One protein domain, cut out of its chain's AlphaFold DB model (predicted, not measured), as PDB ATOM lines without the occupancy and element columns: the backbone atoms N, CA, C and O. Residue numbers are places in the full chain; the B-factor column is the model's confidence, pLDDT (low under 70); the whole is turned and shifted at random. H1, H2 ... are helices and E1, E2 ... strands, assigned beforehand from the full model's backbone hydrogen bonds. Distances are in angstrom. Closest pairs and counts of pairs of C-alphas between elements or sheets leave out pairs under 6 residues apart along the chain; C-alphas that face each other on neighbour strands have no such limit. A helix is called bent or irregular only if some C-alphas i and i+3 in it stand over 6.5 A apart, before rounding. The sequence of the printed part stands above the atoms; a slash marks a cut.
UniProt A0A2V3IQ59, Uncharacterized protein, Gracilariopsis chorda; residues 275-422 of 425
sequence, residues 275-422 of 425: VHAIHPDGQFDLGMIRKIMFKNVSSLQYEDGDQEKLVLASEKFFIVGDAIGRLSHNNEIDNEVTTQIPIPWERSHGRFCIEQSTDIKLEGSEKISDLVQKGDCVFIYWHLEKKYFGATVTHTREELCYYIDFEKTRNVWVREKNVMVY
ATOM      1  N   VAL A 275      48.046 -16.568 -25.097       96.06
ATOM      2  CA  VAL A 275      47.946 -17.765 -24.263       96.06
ATOM      3  C   VAL A 275      48.639 -18.916 -24.959       96.06
ATOM      4  O   VAL A 275      48.632 -19.002 -26.189       96.06
ATOM      5  N   HIS A 276      49.202 -19.826 -24.177       95.75
ATOM      6  CA  HIS A 276      49.538 -21.124 -24.725       95.75
ATOM      7  C   HIS A 276      48.342 -22.056 -24.600       95.75
ATOM      8  O   HIS A 276      47.662 -22.071 -23.576       95.75
ATOM      9  N   ALA A 277      48.087 -22.862 -25.620       96.06
ATOM     10  CA  ALA A 277      46.977 -23.794 -25.588       96.06
ATOM     11  C   ALA A 277      47.307 -25.092 -26.323       96.06
ATOM     12  O   ALA A 277      48.128 -25.119 -27.240       96.06
ATOM     13  N   ILE A 278      46.652 -26.173 -25.900       94.31
ATOM     14  CA  ILE A 278      46.719 -27.463 -26.591       94.31
ATOM     15  C   ILE A 278      45.697 -27.429 -27.730       94.31
ATOM     16  O   ILE A 278      44.484 -27.436 -27.491       94.31
ATOM     17  N   HIS A 279      46.189 -27.370 -28.964       90.94
ATOM     18  CA  HIS A 279      45.382 -27.476 -30.172       90.94
ATOM     19  C   HIS A 279      44.781 -28.902 -30.272       90.94
ATOM     20  O   HIS A 279      45.364 -29.853 -29.746       90.94
ATOM     21  N   PRO A 280      43.604 -29.108 -30.899       83.94
ATOM     22  CA  PRO A 280      42.946 -30.422 -30.944       83.94
ATOM     23  C   PRO A 280      43.737 -31.552 -31.616       83.94
ATOM     24  O   PRO A 280      43.392 -32.714 -31.434       83.94
ATOM     25  N   ASP A 281      44.790 -31.233 -32.369       84.25
ATOM     26  CA  ASP A 281      45.748 -32.222 -32.893       84.25
ATOM     27  C   ASP A 281      46.772 -32.697 -31.845       84.25
ATOM     28  O   ASP A 281      47.639 -33.515 -32.150       84.25
ATOM     29  N   GLY A 282      46.676 -32.193 -30.613       88.62
ATOM     30  CA  GLY A 282      47.573 -32.486 -29.503       88.62
ATOM     31  C   GLY A 282      48.812 -31.592 -29.448       88.62
ATOM     32  O   GLY A 282      49.589 -31.721 -28.500       88.62
ATOM     33  N   GLN A 283      49.019 -30.689 -30.412       91.25
ATOM     34  CA  GLN A 283      50.163 -29.782 -30.385       91.25
ATOM     35  C   GLN A 283      49.954 -28.649 -29.387       91.25
ATOM     36  O   GLN A 283      48.859 -28.116 -29.223       91.25
ATOM     37  N   PHE A 284      51.041 -28.263 -28.732       93.69
ATOM     38  CA  PHE A 284      51.068 -27.132 -27.824       93.69
ATOM     39  C   PHE A 284      51.650 -25.916 -28.542       93.69
ATOM     40  O   PHE A 284      52.804 -25.954 -28.975       93.69
ATOM     41  N   ASP A 285      50.860 -24.852 -28.687       95.38
ATOM     42  CA  ASP A 285      51.265 -23.672 -29.454       95.38
ATOM     43  C   ASP A 285      50.816 -22.364 -28.787       95.38
ATOM     44  O   ASP A 285      49.950 -22.349 -27.903       95.38
ATOM     45  N   LEU A 286      51.466 -21.264 -29.164       95.88
ATOM     46  CA  LEU A 286      51.110 -19.915 -28.729       95.88
ATOM     47  C   LEU A 286      50.008 -19.368 -29.641       95.88
ATOM     48  O   LEU A 286      50.063 -19.507 -30.863       95.88
ATOM     49  N   GLY A 287      49.008 -18.726 -29.049       96.56
ATOM     50  CA  GLY A 287      47.938 -18.091 -29.802       96.56
ATOM     51  C   GLY A 287      47.326 -16.909 -29.071       96.56
ATOM     52  O   GLY A 287      47.627 -16.633 -27.909       96.56
ATOM     53  N   MET A 288      46.457 -16.190 -29.769       96.81
ATOM     54  CA  MET A 288      45.728 -15.046 -29.233       96.81
ATOM     55  C   MET A 288      44.236 -15.353 -29.172       96.81
ATOM     56  O   MET A 288      43.633 -15.798 -30.150       96.81
ATOM     57  N   ILE A 289      43.612 -15.080 -28.029       97.38
ATOM     58  CA  ILE A 289      42.169 -15.271 -27.865       97.38
ATOM     59  C   ILE A 289      41.432 -14.215 -28.684       97.38
ATOM     60  O   ILE A 289      41.547 -13.019 -28.430       97.38
ATOM     61  N   ARG A 290      40.629 -14.649 -29.654       97.12
ATOM     62  CA  ARG A 290      39.809 -13.767 -30.499       97.12
ATOM     63  C   ARG A 290      38.359 -13.686 -30.039       97.12
ATOM     64  O   ARG A 290      37.710 -12.666 -30.250       97.12
ATOM     65  N   LYS A 291      37.832 -14.750 -29.430       96.38
ATOM     66  CA  LYS A 291      36.439 -14.812 -28.958       96.38
ATOM     67  C   LYS A 291      36.325 -15.724 -27.741       96.38
ATOM     68  O   LYS A 291      37.041 -16.715 -27.650       96.38
ATOM     69  N   ILE A 292      35.391 -15.415 -26.849       95.56
ATOM     70  CA  ILE A 292      35.066 -16.222 -25.669       95.56
ATOM     71  C   ILE A 292      33.568 -16.505 -25.714       95.56
ATOM     72  O   ILE A 292      32.782 -15.571 -25.881       95.56
ATOM     73  N   MET A 293      33.169 -17.773 -25.622       94.44
ATOM     74  CA  MET A 293      31.757 -18.176 -25.607       94.44
ATOM     75  C   MET A 293      31.563 -19.457 -24.797       94.44
ATOM     76  O   MET A 293      32.461 -20.293 -24.729       94.44
ATOM     77  N   PHE A 294      30.365 -19.637 -24.246       90.81
ATOM     78  CA  PHE A 294      29.926 -20.946 -23.770       90.81
ATOM     79  C   PHE A 294      29.552 -21.822 -24.963       90.81
ATOM     80  O   PHE A 294      28.897 -21.357 -25.898       90.81
ATOM     81  N   LYS A 295      30.003 -23.075 -24.945       90.31
ATOM     82  CA  LYS A 295      29.674 -24.079 -25.957       90.31
ATOM     83  C   LYS A 295      29.239 -25.376 -25.306       90.31
ATOM     84  O   LYS A 295      29.767 -25.756 -24.264       90.31
ATOM     85  N   ASN A 296      28.339 -26.084 -25.978       87.88
ATOM     86  CA  ASN A 296      27.963 -27.436 -25.606       87.88
ATOM     87  C   ASN A 296      29.133 -28.402 -25.853       87.88
ATOM     88  O   ASN A 296      29.659 -28.520 -26.965       87.88
ATOM     89  N   VAL A 297      29.552 -29.068 -24.780       90.00
ATOM     90  CA  VAL A 297      30.538 -30.147 -24.772       90.00
ATOM     91  C   VAL A 297      29.807 -31.422 -24.395       90.00
ATOM     92  O   VAL A 297      29.167 -31.494 -23.343       90.00
ATOM     93  N   SER A 298      29.922 -32.425 -25.257       90.00
ATOM     94  CA  SER A 298      29.304 -33.728 -25.044       90.00
ATOM     95  C   SER A 298      30.354 -34.736 -24.601       90.00
ATOM     96  O   SER A 298      31.424 -34.854 -25.197       90.00
ATOM     97  N   SER A 299      30.032 -35.458 -23.541       90.88
ATOM     98  CA  SER A 299      30.698 -36.679 -23.128       90.88
ATOM     99  C   SER A 299      30.212 -37.850 -23.965       90.88
ATOM    100  O   SER A 299      29.002 -38.049 -24.123       90.88
ATOM    101  N   LEU A 300      31.152 -38.634 -24.475       91.38
ATOM    102  CA  LEU A 300      30.892 -39.731 -25.395       91.38
ATOM    103  C   LEU A 300      31.485 -41.012 -24.815       91.38
ATOM    104  O   LEU A 300      32.655 -41.032 -24.437       91.38
ATOM    105  N   GLN A 301      30.672 -42.064 -24.752       92.88
ATOM    106  CA  GLN A 301      31.098 -43.421 -24.425       92.88
ATOM    107  C   GLN A 301      31.197 -44.222 -25.720       92.88
ATOM    108  O   GLN A 301      30.189 -44.412 -26.404       92.88
ATOM    109  N   TYR A 302      32.404 -44.651 -26.070       90.62
ATOM    110  CA  TYR A 302      32.656 -45.422 -27.284       90.62
ATOM    111  C   TYR A 302      32.209 -46.879 -27.124       90.62
ATOM    112  O   TYR A 302      32.111 -47.400 -26.010       90.62
ATOM    113  N   GLU A 303      31.895 -47.531 -28.245       88.88
ATOM    114  CA  GLU A 303      31.414 -48.924 -28.258       88.88
ATOM    115  C   GLU A 303      32.462 -49.944 -27.792       88.88
ATOM    116  O   GLU A 303      32.105 -50.991 -27.257       88.88
ATOM    117  N   ASP A 304      33.747 -49.631 -27.954       87.81
ATOM    118  CA  ASP A 304      34.877 -50.433 -27.466       87.81
ATOM    119  C   ASP A 304      35.020 -50.409 -25.931       87.81
ATOM    120  O   ASP A 304      35.827 -51.153 -25.372       87.81
ATOM    121  N   GLY A 305      34.200 -49.611 -25.241       82.12
ATOM    122  CA  GLY A 305      34.252 -49.444 -23.794       82.12
ATOM    123  C   GLY A 305      35.367 -48.507 -23.334       82.12
ATOM    124  O   GLY A 305      35.580 -48.393 -22.121       82.12
ATOM    125  N   ASP A 306      36.049 -47.827 -24.262       79.31
ATOM    126  CA  ASP A 306      37.084 -46.863 -23.917       79.31
ATOM    127  C   ASP A 306      36.516 -45.652 -23.171       79.31
ATOM    128  O   ASP A 306      35.323 -45.321 -23.206       79.31
ATOM    129  N   GLN A 307      37.426 -44.999 -22.446       69.44
ATOM    130  CA  GLN A 307      37.119 -43.899 -21.545       69.44
ATOM    131  C   GLN A 307      36.319 -42.782 -22.219       69.44
ATOM    132  O   GLN A 307      36.528 -42.421 -23.377       69.44
ATOM    133  N   GLU A 308      35.442 -42.186 -21.413       74.81
ATOM    134  CA  GLU A 308      34.617 -41.034 -21.755       74.81
ATOM    135  C   GLU A 308      35.477 -39.897 -22.333       74.81
ATOM    136  O   GLU A 308      36.246 -39.250 -21.614       74.81
ATOM    137  N   LYS A 309      35.351 -39.628 -23.641       78.62
ATOM    138  CA  LYS A 309      35.966 -38.438 -24.246       78.62
ATOM    139  C   LYS A 309      34.948 -37.316 -24.306       78.62
ATOM    140  O   LYS A 309      33.793 -37.493 -24.676       78.62
ATOM    141  N   LEU A 310      35.418 -36.133 -23.943       77.81
ATOM    142  CA  LEU A 310      34.653 -34.897 -23.988       77.81
ATOM    143  C   LEU A 310      34.987 -34.168 -25.279       77.81
ATOM    144  O   LEU A 310      36.131 -33.730 -25.440       77.81
ATOM    145  N   VAL A 311      33.997 -33.995 -26.144       79.44
ATOM    146  CA  VAL A 311      34.201 -33.418 -27.470       79.44
ATOM    147  C   VAL A 311      33.358 -32.158 -27.639       79.44
ATOM    148  O   VAL A 311      32.206 -32.084 -27.203       79.44
ATOM    149  N   LEU A 312      33.967 -31.132 -28.232       77.75
ATOM    150  CA  LEU A 312      33.290 -29.882 -28.554       77.75
ATOM    151  C   LEU A 312      32.351 -30.106 -29.723       77.75
ATOM    152  O   LEU A 312      32.801 -30.554 -30.770       77.75
ATOM    153  N   ALA A 313      31.096 -29.688 -29.601       63.81
ATOM    154  CA  ALA A 313      30.093 -29.917 -30.636       63.81
ATOM    155  C   ALA A 313      30.380 -29.227 -31.994       63.81
ATOM    156  O   ALA A 313      29.728 -29.525 -32.987       63.81
ATOM    157  N   SER A 314      31.372 -28.328 -32.059       61.06
ATOM    158  CA  SER A 314      31.855 -27.731 -33.314       61.06
ATOM    159  C   SER A 314      32.917 -28.553 -34.052       61.06
ATOM    160  O   SER A 314      33.355 -28.138 -35.126       61.06
ATOM    161  N   GLU A 315      33.385 -29.662 -33.485       61.19
ATOM    162  CA  GLU A 315      34.160 -30.641 -34.248       61.19
ATOM    163  C   GLU A 315      33.240 -31.340 -35.267       61.19
ATOM    164  O   GLU A 315      32.019 -31.309 -35.143       61.19
ATOM    165  N   LYS A 316      33.792 -31.871 -36.361       59.91
ATOM    166  CA  LYS A 316      32.965 -32.460 -37.426       59.91
ATOM    167  C   LYS A 316      32.408 -33.805 -36.952       59.91
ATOM    168  O   LYS A 316      33.158 -34.778 -36.882       59.91
ATOM    169  N   PHE A 317      31.113 -33.862 -36.642       60.00
ATOM    170  CA  PHE A 317      30.418 -35.100 -36.279       60.00
ATOM    171  C   PHE A 317      29.387 -35.490 -37.317       60.00
ATOM    172  O   PHE A 317      28.820 -34.654 -38.021       60.00
ATOM    173  N   PHE A 318      29.100 -36.784 -37.320       57.00
ATOM    174  CA  PHE A 318      28.059 -37.392 -38.115       57.00
ATOM    175  C   PHE A 318      27.042 -37.945 -37.126       57.00
ATOM    176  O   PHE A 318      27.329 -38.848 -36.339       57.00
ATOM    177  N   ILE A 319      25.855 -37.355 -37.114       59.78
ATOM    178  CA  ILE A 319      24.764 -37.817 -36.262       59.78
ATOM    179  C   ILE A 319      23.982 -38.859 -37.059       59.78
ATOM    180  O   ILE A 319      23.623 -38.614 -38.211       59.78
ATOM    181  N   VAL A 320      23.733 -40.027 -36.466       55.53
ATOM    182  CA  VAL A 320      23.042 -41.131 -37.143       55.53
ATOM    183  C   VAL A 320      21.730 -41.462 -36.435       55.53
ATOM    184  O   VAL A 320      21.676 -41.621 -35.219       55.53
ATOM    185  N   GLY A 321      20.667 -41.614 -37.230       47.38
ATOM    186  CA  GLY A 321      19.435 -42.315 -36.855       47.38
ATOM    187  C   GLY A 321      18.430 -41.540 -35.999       47.38
ATOM    188  O   GLY A 321      17.475 -40.977 -36.531       47.38
ATOM    189  N   ASP A 322      18.590 -41.539 -34.676       49.25
ATOM    190  CA  ASP A 322      17.474 -41.215 -33.761       49.25
ATOM    191  C   ASP A 322      17.263 -39.713 -33.521       49.25
ATOM    192  O   ASP A 322      16.147 -39.263 -33.238       49.25
ATOM    193  N   ALA A 323      18.309 -38.899 -33.659       48.62
ATOM    194  CA  ALA A 323      18.174 -37.441 -33.618       48.62
ATOM    195  C   ALA A 323      17.531 -36.895 -34.909       48.62
ATOM    196  O   ALA A 323      16.728 -35.965 -34.867       48.62
ATOM    197  N   ILE A 324      17.816 -37.525 -36.056       48.62
ATOM    198  CA  ILE A 324      17.224 -37.163 -37.353       48.62
ATOM    199  C   ILE A 324      15.737 -37.536 -37.386       48.62
ATOM    200  O   ILE A 324      14.924 -36.747 -37.863       48.62
ATOM    201  N   GLY A 325      15.350 -38.676 -36.797       51.88
ATOM    202  CA  GLY A 325      13.937 -39.027 -36.614       51.88
ATOM    203  C   GLY A 325      13.153 -37.936 -35.869       51.88
ATOM    204  O   GLY A 325      12.073 -37.541 -36.311       51.88
ATOM    205  N   ARG A 326      13.743 -37.366 -34.806       53.12
ATOM    206  CA  ARG A 326      13.180 -36.225 -34.057       53.12
ATOM    207  C   ARG A 326      13.124 -34.928 -34.870       53.12
ATOM    208  O   ARG A 326      12.156 -34.185 -34.738       53.12
ATOM    209  N   LEU A 327      14.115 -34.668 -35.722       48.91
ATOM    210  CA  LEU A 327      14.119 -33.510 -36.623       48.91
ATOM    211  C   LEU A 327      13.047 -33.613 -37.717       48.91
ATOM    212  O   LEU A 327      12.369 -32.625 -37.992       48.91
ATOM    213  N   SER A 328      12.839 -34.806 -38.286       47.66
ATOM    214  CA  SER A 328      11.815 -35.028 -39.320       47.66
ATOM    215  C   SER A 328      10.392 -34.815 -38.794       47.66
ATOM    216  O   SER A 328       9.527 -34.332 -39.520       47.66
ATOM    217  N   HIS A 329      10.153 -35.094 -37.507       47.62
ATOM    218  CA  HIS A 329       8.854 -34.860 -36.879       47.62
ATOM    219  C   HIS A 329       8.537 -33.377 -36.632       47.62
ATOM    220  O   HIS A 329       7.373 -33.048 -36.418       47.62
ATOM    221  N   ASN A 330       9.534 -32.486 -36.701       45.03
ATOM    222  CA  ASN A 330       9.382 -31.057 -36.413       45.03
ATOM    223  C   ASN A 330       9.353 -30.147 -37.668       45.03
ATOM    224  O   ASN A 330       9.449 -28.933 -37.526       45.03
ATOM    225  N   ASN A 331       9.117 -30.699 -38.869       38.22
ATOM    226  CA  ASN A 331       8.750 -29.967 -40.102       38.22
ATOM    227  C   ASN A 331       9.794 -29.018 -40.749       38.22
ATOM    228  O   ASN A 331       9.396 -28.104 -41.465       38.22
ATOM    229  N   GLU A 332      11.108 -29.223 -40.592       42.47
ATOM    230  CA  GLU A 332      12.120 -28.353 -41.249       42.47
ATOM    231  C   GLU A 332      13.154 -29.068 -42.139       42.47
ATOM    232  O   GLU A 332      14.109 -28.437 -42.584       42.47
ATOM    233  N   ILE A 333      12.990 -30.359 -42.447       44.00
ATOM    234  CA  ILE A 333      13.926 -31.064 -43.339       44.00
ATOM    235  C   ILE A 333      13.160 -31.710 -44.494       44.00
ATOM    236  O   ILE A 333      12.480 -32.718 -44.310       44.00
ATOM    237  N   ASP A 334      13.293 -31.127 -45.688       40.69
ATOM    238  CA  ASP A 334      12.911 -31.779 -46.939       40.69
ATOM    239  C   ASP A 334      13.782 -33.035 -47.127       40.69
ATOM    240  O   ASP A 334      15.012 -32.986 -47.078       40.69
ATOM    241  N   ASN A 335      13.124 -34.183 -47.294       41.50
ATOM    242  CA  ASN A 335      13.684 -35.541 -47.230       41.50
ATOM    243  C   ASN A 335      14.624 -35.942 -48.401       41.50
ATOM    244  O   ASN A 335      14.690 -37.118 -48.752       41.50
ATOM    245  N   GLU A 336      15.379 -35.022 -49.005       36.06
ATOM    246  CA  GLU A 336      16.215 -35.293 -50.195       36.06
ATOM    247  C   GLU A 336      17.735 -35.199 -49.959       36.06
ATOM    248  O   GLU A 336      18.494 -34.773 -50.827       36.06
ATOM    249  N   VAL A 337      18.232 -35.657 -48.804       35.16
ATOM    250  CA  VAL A 337      19.682 -35.852 -48.605       35.16
ATOM    251  C   VAL A 337      19.975 -37.269 -48.117       35.16
ATOM    252  O   VAL A 337      20.119 -37.535 -46.927       35.16
ATOM    253  N   THR A 338      20.078 -38.203 -49.060       33.12
ATOM    254  CA  THR A 338      20.630 -39.549 -48.848       33.12
ATOM    255  C   THR A 338      22.083 -39.573 -49.310       33.12
ATOM    256  O   THR A 338      22.390 -39.942 -50.442       33.12
ATOM    257  N   THR A 339      23.009 -39.194 -48.432       36.47
ATOM    258  CA  THR A 339      24.443 -39.436 -48.654       36.47
ATOM    259  C   THR A 339      24.825 -40.714 -47.916       36.47
ATOM    260  O   THR A 339      24.874 -40.753 -46.690       36.47
ATOM    261  N   GLN A 340      25.013 -41.804 -48.662       33.53
ATOM    262  CA  GLN A 340      25.430 -43.086 -48.099       33.53
ATOM    263  C   GLN A 340      26.904 -43.011 -47.702       33.53
ATOM    264  O   GLN A 340      27.775 -42.886 -48.559       33.53
ATOM    265  N   ILE A 341      27.188 -43.149 -46.407       37.75
ATOM    266  CA  ILE A 341      28.549 -43.424 -45.947       37.75
ATOM    267  C   ILE A 341      28.925 -44.830 -46.453       37.75
ATOM    268  O   ILE A 341      28.163 -45.772 -46.215       37.75
ATOM    269  N   PRO A 342      30.078 -45.022 -47.118       31.75
ATOM    270  CA  PRO A 342      30.534 -46.335 -47.554       31.75
ATOM    271  C   PRO A 342      31.137 -47.083 -46.360       31.75
ATOM    272  O   PRO A 342      32.346 -47.275 -46.264       31.75
ATOM    273  N   ILE A 343      30.293 -47.484 -45.414       38.25
ATOM    274  CA  ILE A 343      30.645 -48.483 -44.406       38.25
ATOM    275  C   ILE A 343      29.874 -49.751 -44.786       38.25
ATOM    276  O   ILE A 343      28.647 -49.690 -44.900       38.25
ATOM    277  N   PRO A 344      30.543 -50.897 -45.015       29.41
ATOM    278  CA  PRO A 344      29.860 -52.162 -45.230       29.41
ATOM    279  C   PRO A 344      29.264 -52.610 -43.892       29.41
ATOM    280  O   PRO A 344      29.893 -53.332 -43.128       29.41
ATOM    281  N   TRP A 345      28.065 -52.125 -43.582       36.78
ATOM    282  CA  TRP A 345      27.287 -52.583 -42.439       36.78
ATOM    283  C   TRP A 345      26.207 -53.533 -42.949       36.78
ATOM    284  O   TRP A 345      25.366 -53.156 -43.774       36.78
ATOM    285  N   GLU A 346      26.245 -54.785 -42.498       28.61
ATOM    286  CA  GLU A 346      25.221 -55.765 -42.840       28.61
ATOM    287  C   GLU A 346      23.857 -55.287 -42.333       28.61
ATOM    288  O   GLU A 346      23.661 -54.933 -41.169       28.61
ATOM    289  N   ARG A 347      22.910 -55.222 -43.270       31.08
ATOM    290  CA  ARG A 347      21.550 -54.724 -43.080       31.08
ATOM    291  C   ARG A 347      20.830 -55.535 -42.006       31.08
ATOM    292  O   ARG A 347      20.287 -56.593 -42.310       31.08
ATOM    293  N   SER A 348      20.727 -55.001 -40.794       24.89
ATOM    294  CA  SER A 348      19.697 -55.452 -39.855       24.89
ATOM    295  C   SER A 348      18.666 -54.372 -39.548       24.89
ATOM    296  O   SER A 348      17.485 -54.705 -39.553       24.89
ATOM    297  N   HIS A 349      19.003 -53.085 -39.411       33.59
ATOM    298  CA  HIS A 349      18.008 -52.053 -39.071       33.59
ATOM    299  C   HIS A 349      18.177 -50.775 -39.905       33.59
ATOM    300  O   HIS A 349      19.242 -50.166 -39.914       33.59
ATOM    301  N   GLY A 350      17.119 -50.380 -40.623       30.44
ATOM    302  CA  GLY A 350      17.089 -49.186 -41.469       30.44
ATOM    303  C   GLY A 350      17.353 -47.918 -40.661       30.44
ATOM    304  O   GLY A 350      16.476 -47.439 -39.949       30.44
ATOM    305  N   ARG A 351      18.572 -47.388 -40.766       39.03
ATOM    306  CA  ARG A 351      19.000 -46.124 -40.164       39.03
ATOM    307  C   ARG A 351      19.723 -45.309 -41.228       39.03
ATOM    308  O   ARG A 351      20.529 -45.846 -41.984       39.03
ATOM    309  N   PHE A 352      19.398 -44.023 -41.297       35.28
ATOM    310  CA  PHE A 352      20.017 -43.082 -42.222       35.28
ATOM    311  C   PHE A 352      21.218 -42.419 -41.547       35.28
ATOM    312  O   PHE A 352      21.127 -41.970 -40.401       35.28
ATOM    313  N   CYS A 353      22.331 -42.354 -42.272       36.00
ATOM    314  CA  CYS A 353      23.496 -41.559 -41.914       36.00
ATOM    315  C   CYS A 353      23.513 -40.323 -42.817       36.00
ATOM    316  O   CYS A 353      23.307 -40.466 -44.019       36.00
ATOM    317  N   ILE A 354      23.754 -39.133 -42.264       38.53
ATOM    318  CA  ILE A 354      23.974 -37.924 -43.068       38.53
ATOM    319  C   ILE A 354      25.461 -37.608 -43.035       38.53
ATOM    320  O   ILE A 354      26.043 -37.433 -41.965       38.53
ATOM    321  N   GLU A 355      26.068 -37.546 -44.217       36.41
ATOM    322  CA  GLU A 355      27.443 -37.106 -44.376       36.41
ATOM    323  C   GLU A 355      27.521 -35.580 -44.191       36.41
ATOM    324  O   GLU A 355      26.954 -34.832 -44.986       36.41
ATOM    325  N   GLN A 356      28.255 -35.085 -43.186       40.31
ATOM    326  CA  GLN A 356      28.763 -33.712 -43.195       40.31
ATOM    327  C   GLN A 356      29.891 -33.615 -44.237       40.31
ATOM    328  O   GLN A 356      31.077 -33.511 -43.915       40.31
ATOM    329  N   SER A 357      29.503 -33.702 -45.511       32.19
ATOM    330  CA  SER A 357      30.363 -33.403 -46.648       32.19
ATOM    331  C   SER A 357      30.860 -31.968 -46.513       32.19
ATOM    332  O   SER A 357      30.103 -31.045 -46.201       32.19
ATOM    333  N   THR A 358      32.154 -31.784 -46.750       33.72
ATOM    334  CA  THR A 358      32.872 -30.508 -46.687       33.72
ATOM    335  C   THR A 358      32.296 -29.391 -47.555       33.72
ATOM    336  O   THR A 358      32.698 -28.249 -47.353       33.72
ATOM    337  N   ASP A 359      31.336 -29.682 -48.436       26.81
ATOM    338  CA  ASP A 359      30.765 -28.711 -49.374       26.81
ATOM    339  C   ASP A 359      29.274 -28.409 -49.165       26.81
ATOM    340  O   ASP A 359      28.736 -27.517 -49.825       26.81
ATOM    341  N   ILE A 360      28.598 -29.051 -48.202       31.38
ATOM    342  CA  ILE A 360      27.254 -28.616 -47.799       31.38
ATOM    343  C   ILE A 360      27.412 -27.568 -46.696       31.38
ATOM    344  O   ILE A 360      27.484 -27.881 -45.504       31.38
ATOM    345  N   LYS A 361      27.453 -26.290 -47.092       29.53
ATOM    346  CA  LYS A 361      27.172 -25.173 -46.180       29.53
ATOM    347  C   LYS A 361      25.712 -25.275 -45.731       29.53
ATOM    348  O   LYS A 361      24.845 -24.592 -46.263       29.53
ATOM    349  N   LEU A 362      25.432 -26.118 -44.740       32.78
ATOM    350  CA  LEU A 362      24.265 -25.902 -43.899       32.78
ATOM    351  C   LEU A 362      24.533 -24.597 -43.145       32.78
ATOM    352  O   LEU A 362      25.349 -24.562 -42.221       32.78
ATOM    353  N   GLU A 363      23.877 -23.516 -43.562       29.44
ATOM    354  CA  GLU A 363      23.677 -22.330 -42.728       29.44
ATOM    355  C   GLU A 363      22.919 -22.769 -41.460       29.44
ATOM    356  O   GLU A 363      21.697 -22.699 -41.381       29.44
ATOM    357  N   GLY A 364      23.628 -23.342 -40.485       38.31
ATOM    358  CA  GLY A 364      22.982 -23.962 -39.328       38.31
ATOM    359  C   GLY A 364      23.804 -24.958 -38.517       38.31
ATOM    360  O   GLY A 364      23.258 -25.513 -37.569       38.31
ATOM    361  N   SER A 365      25.093 -25.185 -38.805       42.09
ATOM    362  CA  SER A 365      25.914 -26.131 -38.022       42.09
ATOM    363  C   SER A 365      25.961 -25.817 -36.518       42.09
ATOM    364  O   SER A 365      26.120 -26.730 -35.717       42.09
ATOM    365  N   GLU A 366      25.774 -24.551 -36.118       45.25
ATOM    366  CA  GLU A 366      25.659 -24.153 -34.703       45.25
ATOM    367  C   GLU A 366      24.351 -24.616 -34.038       45.25
ATOM    368  O   GLU A 366      24.329 -24.784 -32.829       45.25
ATOM    369  N   LYS A 367      23.271 -24.877 -34.788       51.66
ATOM    370  CA  LYS A 367      22.019 -25.397 -34.204       51.66
ATOM    371  C   LYS A 367      22.082 -26.898 -33.918       51.66
ATOM    372  O   LYS A 367      21.329 -27.395 -33.090       51.66
ATOM    373  N   ILE A 368      22.968 -27.625 -34.600       52.22
ATOM    374  CA  ILE A 368      23.067 -29.088 -34.501       52.22
ATOM    375  C   ILE A 368      23.737 -29.524 -33.196       52.22
ATOM    376  O   ILE A 368      23.380 -30.563 -32.646       52.22
ATOM    377  N   SER A 369      24.633 -28.710 -32.635       56.47
ATOM    378  CA  SER A 369      25.207 -28.982 -31.312       56.47
ATOM    379  C   SER A 369      24.164 -29.052 -30.204       56.47
ATOM    380  O   SER A 369      24.337 -29.807 -29.252       56.47
ATOM    381  N   ASP A 370      23.079 -28.293 -30.346       64.62
ATOM    382  CA  ASP A 370      21.998 -28.224 -29.361       64.62
ATOM    383  C   ASP A 370      21.002 -29.382 -29.523       64.62
ATOM    384  O   ASP A 370      20.134 -29.597 -28.678       64.62
ATOM    385  N   LEU A 371      21.123 -30.134 -30.620       68.56
ATOM    386  CA  LEU A 371      20.225 -31.226 -30.977       68.56
ATOM    387  C   LEU A 371      20.688 -32.580 -30.436       68.56
ATOM    388  O   LEU A 371      19.869 -33.492 -30.341       68.56
ATOM    389  N   VAL A 372      21.963 -32.716 -30.065       80.19
ATOM    390  CA  VAL A 372      22.502 -33.968 -29.528       80.19
ATOM    391  C   VAL A 372      22.089 -34.115 -28.065       80.19
ATOM    392  O   VAL A 372      22.470 -33.307 -27.217       80.19
ATOM    393  N   GLN A 373      21.314 -35.154 -27.762       84.50
ATOM    394  CA  GLN A 373      20.819 -35.433 -26.416       84.50
ATOM    395  C   GLN A 373      21.517 -36.645 -25.797       84.50
ATOM    396  O   GLN A 373      22.082 -37.504 -26.471       84.50
ATOM    397  N   LYS A 374      21.454 -36.729 -24.465       89.12
ATOM    398  CA  LYS A 374      21.891 -37.916 -23.731       89.12
ATOM    399  C   LYS A 374      21.139 -39.155 -24.232       89.12
ATOM    400  O   LYS A 374      19.912 -39.170 -24.233       89.12
ATOM    401  N   GLY A 375      21.890 -40.204 -24.550       90.62
ATOM    402  CA  GLY A 375      21.402 -41.469 -25.092       90.62
ATOM    403  C   GLY A 375      21.512 -41.568 -26.614       90.62
ATOM    404  O   GLY A 375      21.341 -42.660 -27.144       90.62
ATOM    405  N   ASP A 376      21.827 -40.474 -27.309       88.12
ATOM    406  CA  ASP A 376      21.947 -40.487 -28.764       88.12
ATOM    407  C   ASP A 376      23.205 -41.246 -29.197       88.12
ATOM    408  O   ASP A 376      24.301 -41.007 -28.681       88.12
ATOM    409  N   CYS A 377      23.051 -42.137 -30.176       88.75
ATOM    410  CA  CYS A 377      24.175 -42.778 -30.849       88.75
ATOM    411  C   CYS A 377      24.711 -41.854 -31.953       88.75
ATOM    412  O   CYS A 377      23.966 -41.394 -32.820       88.75
ATOM    413  N   VAL A 378      26.014 -41.593 -31.938       88.94
ATOM    414  CA  VAL A 378      26.708 -40.692 -32.864       88.94
ATOM    415  C   VAL A 378      27.938 -41.377 -33.456       88.94
ATOM    416  O   VAL A 378      28.523 -42.259 -32.832       88.94
ATOM    417  N   PHE A 379      28.353 -40.949 -34.649       87.19
ATOM    418  CA  PHE A 379      29.627 -41.346 -35.242       87.19
ATOM    419  C   PHE A 379      30.575 -40.149 -35.269       87.19
ATOM    420  O   PHE A 379      30.293 -39.098 -35.852       87.19
ATOM    421  N   ILE A 380      31.725 -40.308 -34.626       84.06
ATOM    422  CA  ILE A 380      32.726 -39.250 -34.496       84.06
ATOM    423  C   ILE A 380      33.860 -39.547 -35.463       84.06
ATOM    424  O   ILE A 380      34.413 -40.647 -35.451       84.06
ATOM    425  N   TYR A 381      34.232 -38.563 -36.277       82.81
ATOM    426  CA  TYR A 381      35.430 -38.665 -37.098       82.81
ATOM    427  C   TYR A 381      36.665 -38.305 -36.274       82.81
ATOM    428  O   TYR A 381      36.874 -37.142 -35.922       82.81
ATOM    429  N   TRP A 382      37.515 -39.288 -35.988       80.62
ATOM    430  CA  TRP A 382      38.776 -39.045 -35.299       80.62
ATOM    431  C   TRP A 382      39.879 -38.761 -36.318       80.62
ATOM    432  O   TRP A 382      40.368 -39.653 -37.015       80.62
ATOM    433  N   HIS A 383      40.284 -37.495 -36.406       74.38
ATOM    434  CA  HIS A 383      41.199 -37.019 -37.444       74.38
ATOM    435  C   HIS A 383      42.588 -37.679 -37.406       74.38
ATOM    436  O   HIS A 383      43.176 -37.877 -38.467       74.38
ATOM    437  N   LEU A 384      43.094 -38.057 -36.223       74.88
ATOM    438  CA  LEU A 384      44.410 -38.704 -36.096       74.88
ATOM    439  C   LEU A 384      44.431 -40.095 -36.741       74.88
ATOM    440  O   LEU A 384      45.412 -40.469 -37.372       74.88
ATOM    441  N   GLU A 385      43.329 -40.837 -36.630       83.62
ATOM    442  CA  GLU A 385      43.211 -42.189 -37.190       83.62
ATOM    443  C   GLU A 385      42.528 -42.210 -38.556       83.62
ATOM    444  O   GLU A 385      42.514 -43.242 -39.226       83.62
ATOM    445  N   LYS A 386      41.965 -41.072 -38.979       83.69
ATOM    446  CA  LYS A 386      41.148 -40.932 -40.190       83.69
ATOM    447  C   LYS A 386      40.000 -41.952 -40.245       83.69
ATOM    448  O   LYS A 386      39.652 -42.433 -41.322       83.69
ATOM    449  N   LYS A 387      39.416 -42.273 -39.087       86.56
ATOM    450  CA  LYS A 387      38.363 -43.286 -38.920       86.56
ATOM    451  C   LYS A 387      37.149 -42.723 -38.191       86.56
ATOM    452  O   LYS A 387      37.254 -41.751 -37.444       86.56
ATOM    453  N   TYR A 388      36.009 -43.364 -38.423       84.81
ATOM    454  CA  TYR A 388      34.767 -43.113 -37.704       84.81
ATOM    455  C   TYR A 388      34.625 -44.077 -36.535       84.81
ATOM    456  O   TYR A 388      34.863 -45.273 -36.696       84.81
ATOM    457  N   PHE A 389      34.194 -43.552 -35.395       87.00
ATOM    458  CA  PHE A 389      33.958 -44.318 -34.179       87.00
ATOM    459  C   PHE A 389      32.512 -44.136 -33.742       87.00
ATOM    460  O   PHE A 389      32.049 -42.998 -33.621       87.00
ATOM    461  N   GLY A 390      31.812 -45.248 -33.522       90.94
ATOM    462  CA  GLY A 390      30.495 -45.246 -32.897       90.94
ATOM    463  C   GLY A 390      30.619 -44.903 -31.415       90.94
ATOM    464  O   GLY A 390      31.498 -45.415 -30.718       90.94
ATOM    465  N   ALA A 391      29.762 -44.008 -30.937       92.81
ATOM    466  CA  ALA A 391      29.697 -43.637 -29.534       92.81
ATOM    467  C   ALA A 391      28.268 -43.295 -29.117       92.81
ATOM    468  O   ALA A 391      27.435 -42.912 -29.935       92.81
ATOM    469  N   THR A 392      27.996 -43.385 -27.820       91.19
ATOM    470  CA  THR A 392      26.742 -42.937 -27.213       91.19
ATOM    471  C   THR A 392      26.998 -41.708 -26.355       91.19
ATOM    472  O   THR A 392      27.937 -41.671 -25.558       91.19
ATOM    473  N   VAL A 393      26.155 -40.691 -26.501       91.62
ATOM    474  CA  VAL A 393      26.256 -39.453 -25.724       91.62
ATOM    475  C   VAL A 393      25.781 -39.716 -24.303       91.62
ATOM    476  O   VAL A 393      24.608 -40.002 -24.067       91.62
ATOM    477  N   THR A 394      26.671 -39.614 -23.323       92.62
ATOM    478  CA  THR A 394      26.335 -39.885 -21.916       92.62
ATOM    479  C   THR A 394      25.863 -38.635 -21.187       92.62
ATOM    480  O   THR A 394      25.005 -38.710 -20.300       92.62
ATOM    481  N   HIS A 395      26.414 -37.479 -21.549       92.06
ATOM    482  CA  HIS A 395      26.133 -36.204 -20.911       92.06
ATOM    483  C   HIS A 395      26.493 -35.048 -21.845       92.06
ATOM    484  O   HIS A 395      27.464 -35.137 -22.586       92.06
ATOM    485  N   THR A 396      25.750 -33.947 -21.771       90.38
ATOM    486  CA  THR A 396      26.063 -32.704 -22.484       90.38
ATOM    487  C   THR A 396      25.990 -31.564 -21.486       90.38
ATOM    488  O   THR A 396      25.045 -31.493 -20.695       90.38
ATOM    489  N   ARG A 397      26.998 -30.695 -21.499       90.94
ATOM    490  CA  ARG A 397      27.073 -29.526 -20.622       90.94
ATOM    491  C   ARG A 397      27.648 -28.328 -21.358       90.94
ATOM    492  O   ARG A 397      28.493 -28.487 -22.235       90.94
ATOM    493  N   GLU A 398      27.229 -27.134 -20.966       91.19
ATOM    494  CA  GLU A 398      27.852 -25.898 -21.428       91.19
ATOM    495  C   GLU A 398      29.191 -25.689 -20.706       91.19
ATOM    496  O   GLU A 398      29.262 -25.724 -19.477       91.19
ATOM    497  N   GLU A 399      30.260 -25.464 -21.468       93.06
ATOM    498  CA  GLU A 399      31.583 -25.106 -20.951       93.06
ATOM    499  C   GLU A 399      32.090 -23.813 -21.587       93.06
ATOM    500  O   GLU A 399      31.831 -23.532 -22.762       93.06
ATOM    501  N   LEU A 400      32.865 -23.041 -20.822       93.06
ATOM    502  CA  LEU A 400      33.559 -21.866 -21.331       93.06
ATOM    503  C   LEU A 400      34.660 -22.294 -22.313       93.06
ATOM    504  O   LEU A 400      35.529 -23.112 -21.998       93.06
ATOM    505  N   CYS A 401      34.612 -21.740 -23.521       94.75
ATOM    506  CA  CYS A 401      35.551 -22.041 -24.591       94.75
ATOM    507  C   CYS A 401      36.120 -20.759 -25.201       94.75
ATOM    508  O   CYS A 401      35.461 -19.717 -25.276       94.75
ATOM    509  N   TYR A 402      37.342 -20.876 -25.703       95.88
ATOM    510  CA  TYR A 402      38.129 -19.795 -26.273       95.88
ATOM    511  C   TYR A 402      38.371 -20.082 -27.751       95.88
ATOM    512  O   TYR A 402      38.841 -21.157 -28.110       95.88
ATOM    513  N   TYR A 403      38.041 -19.139 -28.626       96.12
ATOM    514  CA  TYR A 403      38.448 -19.193 -30.024       96.12
ATOM    515  C   TYR A 403      39.830 -18.568 -30.143       96.12
ATOM    516  O   TYR A 403      39.974 -17.357 -29.943       96.12
ATOM    517  N   ILE A 404      40.828 -19.400 -30.414       96.75
ATOM    518  CA  ILE A 404      42.237 -19.016 -30.396       96.75
ATOM    519  C   ILE A 404      42.761 -18.985 -31.828       96.75
ATOM    520  O   ILE A 404      42.547 -19.919 -32.600       96.75
ATOM    521  N   ASP A 405      43.414 -17.877 -32.160       97.00
ATOM    522  CA  ASP A 405      44.176 -17.649 -33.385       97.00
ATOM    523  C   ASP A 405      45.628 -18.029 -33.099       97.00
ATOM    524  O   ASP A 405      46.338 -17.291 -32.409       97.00
ATOM    525  N   PHE A 406      46.003 -19.245 -33.494       96.06
ATOM    526  CA  PHE A 406      47.323 -19.813 -33.235       96.06
ATOM    527  C   PHE A 406      48.346 -19.291 -34.243       96.06
ATOM    528  O   PHE A 406      48.013 -18.997 -35.387       96.06
ATOM    529  N   GLU A 407      49.609 -19.186 -33.832       94.56
ATOM    530  CA  GLU A 407      50.659 -18.642 -34.703       94.56
ATOM    531  C   GLU A 407      51.070 -19.611 -35.815       94.56
ATOM    532  O   GLU A 407      51.356 -19.178 -36.933       94.56
ATOM    533  N   LYS A 408      51.113 -20.919 -35.527       92.94
ATOM    534  CA  LYS A 408      51.560 -21.936 -36.496       92.94
ATOM    535  C   LYS A 408      50.421 -22.765 -37.062       92.94
ATOM    536  O   LYS A 408      50.583 -23.412 -38.096       92.94
ATOM    537  N   THR A 409      49.290 -22.790 -36.368       91.19
ATOM    538  CA  THR A 409      48.150 -23.642 -36.702       91.19
ATOM    539  C   THR A 409      46.898 -22.813 -36.945       91.19
ATOM    540  O   THR A 409      46.860 -21.604 -36.757       91.19
ATOM    541  N   ARG A 410      45.861 -23.473 -37.456       91.88
ATOM    542  CA  ARG A 410      44.590 -22.824 -37.770       91.88
ATOM    543  C   ARG A 410      43.834 -22.418 -36.507       91.88
ATOM    544  O   ARG A 410      43.971 -23.012 -35.441       91.88
ATOM    545  N   ASN A 411      42.905 -21.496 -36.699       93.56
ATOM    546  CA  ASN A 411      42.095 -20.963 -35.616       93.56
ATOM    547  C   ASN A 411      41.055 -21.987 -35.186       93.56
ATOM    548  O   ASN A 411      40.331 -22.546 -36.021       93.56
ATOM    549  N   VAL A 412      40.951 -22.223 -33.884       93.81
ATOM    550  CA  VAL A 412      40.101 -23.292 -33.362       93.81
ATOM    551  C   VAL A 412      39.526 -22.943 -31.997       93.81
ATOM    552  O   VAL A 412      40.037 -22.100 -31.263       93.81
ATOM    553  N   TRP A 413      38.404 -23.582 -31.682       94.31
ATOM    554  CA  TRP A 413      37.809 -23.525 -30.357       94.31
ATOM    555  C   TRP A 413      38.551 -24.467 -29.420       94.31
ATOM    556  O   TRP A 413      38.674 -25.657 -29.700       94.31
ATOM    557  N   VAL A 414      39.006 -23.928 -28.298       93.88
ATOM    558  CA  VAL A 414      39.738 -24.643 -27.260       93.88
ATOM    559  C   VAL A 414      38.975 -24.515 -25.949       93.88
ATOM    560  O   VAL A 414      38.451 -23.455 -25.609       93.88
ATOM    561  N   ARG A 415      38.880 -25.619 -25.212       93.94
ATOM    562  CA  ARG A 415      38.236 -25.656 -23.895       93.94
ATOM    563  C   ARG A 415      39.106 -24.954 -22.866       93.94
ATOM    564  O   ARG A 415      40.325 -25.062 -22.941       93.94
ATOM    565  N   GLU A 416      38.494 -24.335 -21.864       93.44
ATOM    566  CA  GLU A 416      39.209 -23.627 -20.795       93.44
ATOM    567  C   GLU A 416      40.352 -24.428 -20.166       93.44
ATOM    568  O   GLU A 416      41.468 -23.934 -20.063       93.44
ATOM    569  N   LYS A 417      40.112 -25.701 -19.844       92.44
ATOM    570  CA  LYS A 417      41.118 -26.585 -19.237       92.44
ATOM    571  C   LYS A 417      42.370 -26.832 -20.097       92.44
ATOM    572  O   LYS A 417      43.356 -27.351 -19.590       92.44
ATOM    573  N   ASN A 418      42.303 -26.526 -21.393       93.50
ATOM    574  CA  ASN A 418      43.398 -26.698 -22.345       93.50
ATOM    575  C   ASN A 418      44.122 -25.371 -22.636       93.50
ATOM    576  O   ASN A 418      45.006 -25.349 -23.494       93.50
ATOM    577  N   VAL A 419      43.738 -24.277 -21.971       94.50
ATOM    578  CA  VAL A 419      44.374 -22.962 -22.089       94.50
ATOM    579  C   VAL A 419      45.244 -22.725 -20.859       94.50
ATOM    580  O   VAL A 419      44.800 -22.882 -19.724       94.50
ATOM    581  N   MET A 420      46.494 -22.345 -21.090       92.44
ATOM    582  CA  MET A 420      47.489 -22.053 -20.067       92.44
ATOM    583  C   MET A 420      48.004 -20.623 -20.219       92.44
ATOM    584  O   MET A 420      48.057 -20.051 -21.312       92.44
ATOM    585  N   VAL A 421      48.377 -20.031 -19.087       87.25
ATOM    586  CA  VAL A 421      48.871 -18.656 -19.037       87.25
ATOM    587  C   VAL A 421      50.211 -18.569 -19.745       87.25
ATOM    588  O   VAL A 421      51.122 -19.343 -19.461       87.25
ATOM    589  N   TYR A 422      50.332 -17.598 -20.647       80.44
ATOM    590  CA  TYR A 422      51.632 -17.159 -21.120       80.44
ATOM    591  C   TYR A 422      52.243 -16.236 -20.062       80.44
ATOM    592  O   TYR A 422      51.919 -15.048 -20.006       80.44
TER     593      TYR A 422
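What this domain is: This is residues 275 to 422 of the 425 residues of an uncharacterized protein of Gracilariopsis chorda (UniProt A0A2V3IQ59). Two long bent strands, E2 and E6, run side by side as a strongly twisted ribbon that joins two ends of an elongated model: at one end the ribbon curls together with E1, E7 and E8, and at the other it carries E3 on one side and E5 with E4 on the other. H1, a short helix, lies beyond E4 at that end, and H2, another short helix, lies off to the side of E4; the long low-confidence loop between the two helices has residues 344 to 349 and 359 to 364 sticking out. The printed part has 148 residues, with E1 E2 E3 E4 H1 H2 E5 E6 E7 E8 along the chain; the one sheet is branched and antiparallel, and the class is mostly strand. It is compact, with a radius of gyration of the C-alphas of 16.6 A, and spans 52 by 34 by 27 A.

Where its parts are: Start with E6, residues 387 to 406, 25.8 A from first to last C-alpha; it bends by 132 degrees at residue 390. Its partner E2, residues 284 to 302, measures 26.0 A and bends by 142 degrees at residue 287. Find E1, residues 275 to 278, from C-alpha 275 at (47.946, -17.765, -24.263). E3 is residues 309 to 312, E4 317 to 319, E5 377 to 382 over 15.7 A, and E7 412 to 415. H1 is residues 322 to 328, 10.1 A long, and H2 residues 365 to 368. E8, residues 419 to 421, ends at C-alpha 421 at (48.871, -18.656, -19.037).

How they stand to each other: Look first at the antiparallel pair E2 and E6, where N 297 and O 397 are 2.8 A apart. E1 and E3 lie on one side of E2, E6 on the other side. In the hairpin E1 and E2, N 275 and O 287 are 2.8 A apart; in the hairpin E2 and E3, N 300 and O 309 are 2.9 A apart. E1, E2 and E3 form a meander, each strand the antiparallel neighbour of the one before, and so do E5, E6 and E7. E5 and E7 lie on one side of E6: N 378 and O 391 are 2.8 A apart, as are N 402 and O 414. E4 is an edge strand beside E5, with N 318 and O 379 at 3.0 A. E8 is an edge strand beside E1, with N 420 and O 276 at 2.8 A. H1 and H2 are apart, and each is only just not on the sheet, with 4 pairs of C-alphas within 10 A. In H1 every O i to N i+4 pair is within hydrogen-bond range; H2 is too short for one.

The domain as a whole: The farthest C-alphas, those of Ser 348 and Tyr 422, are 53.3 A apart. The printed part has no cut. The link from H1 to H2, 36 residues, is long. Look for low confidence at residue 307 and residues 313 to 371, under 70; the mean pLDDT of the printed part is 71.0.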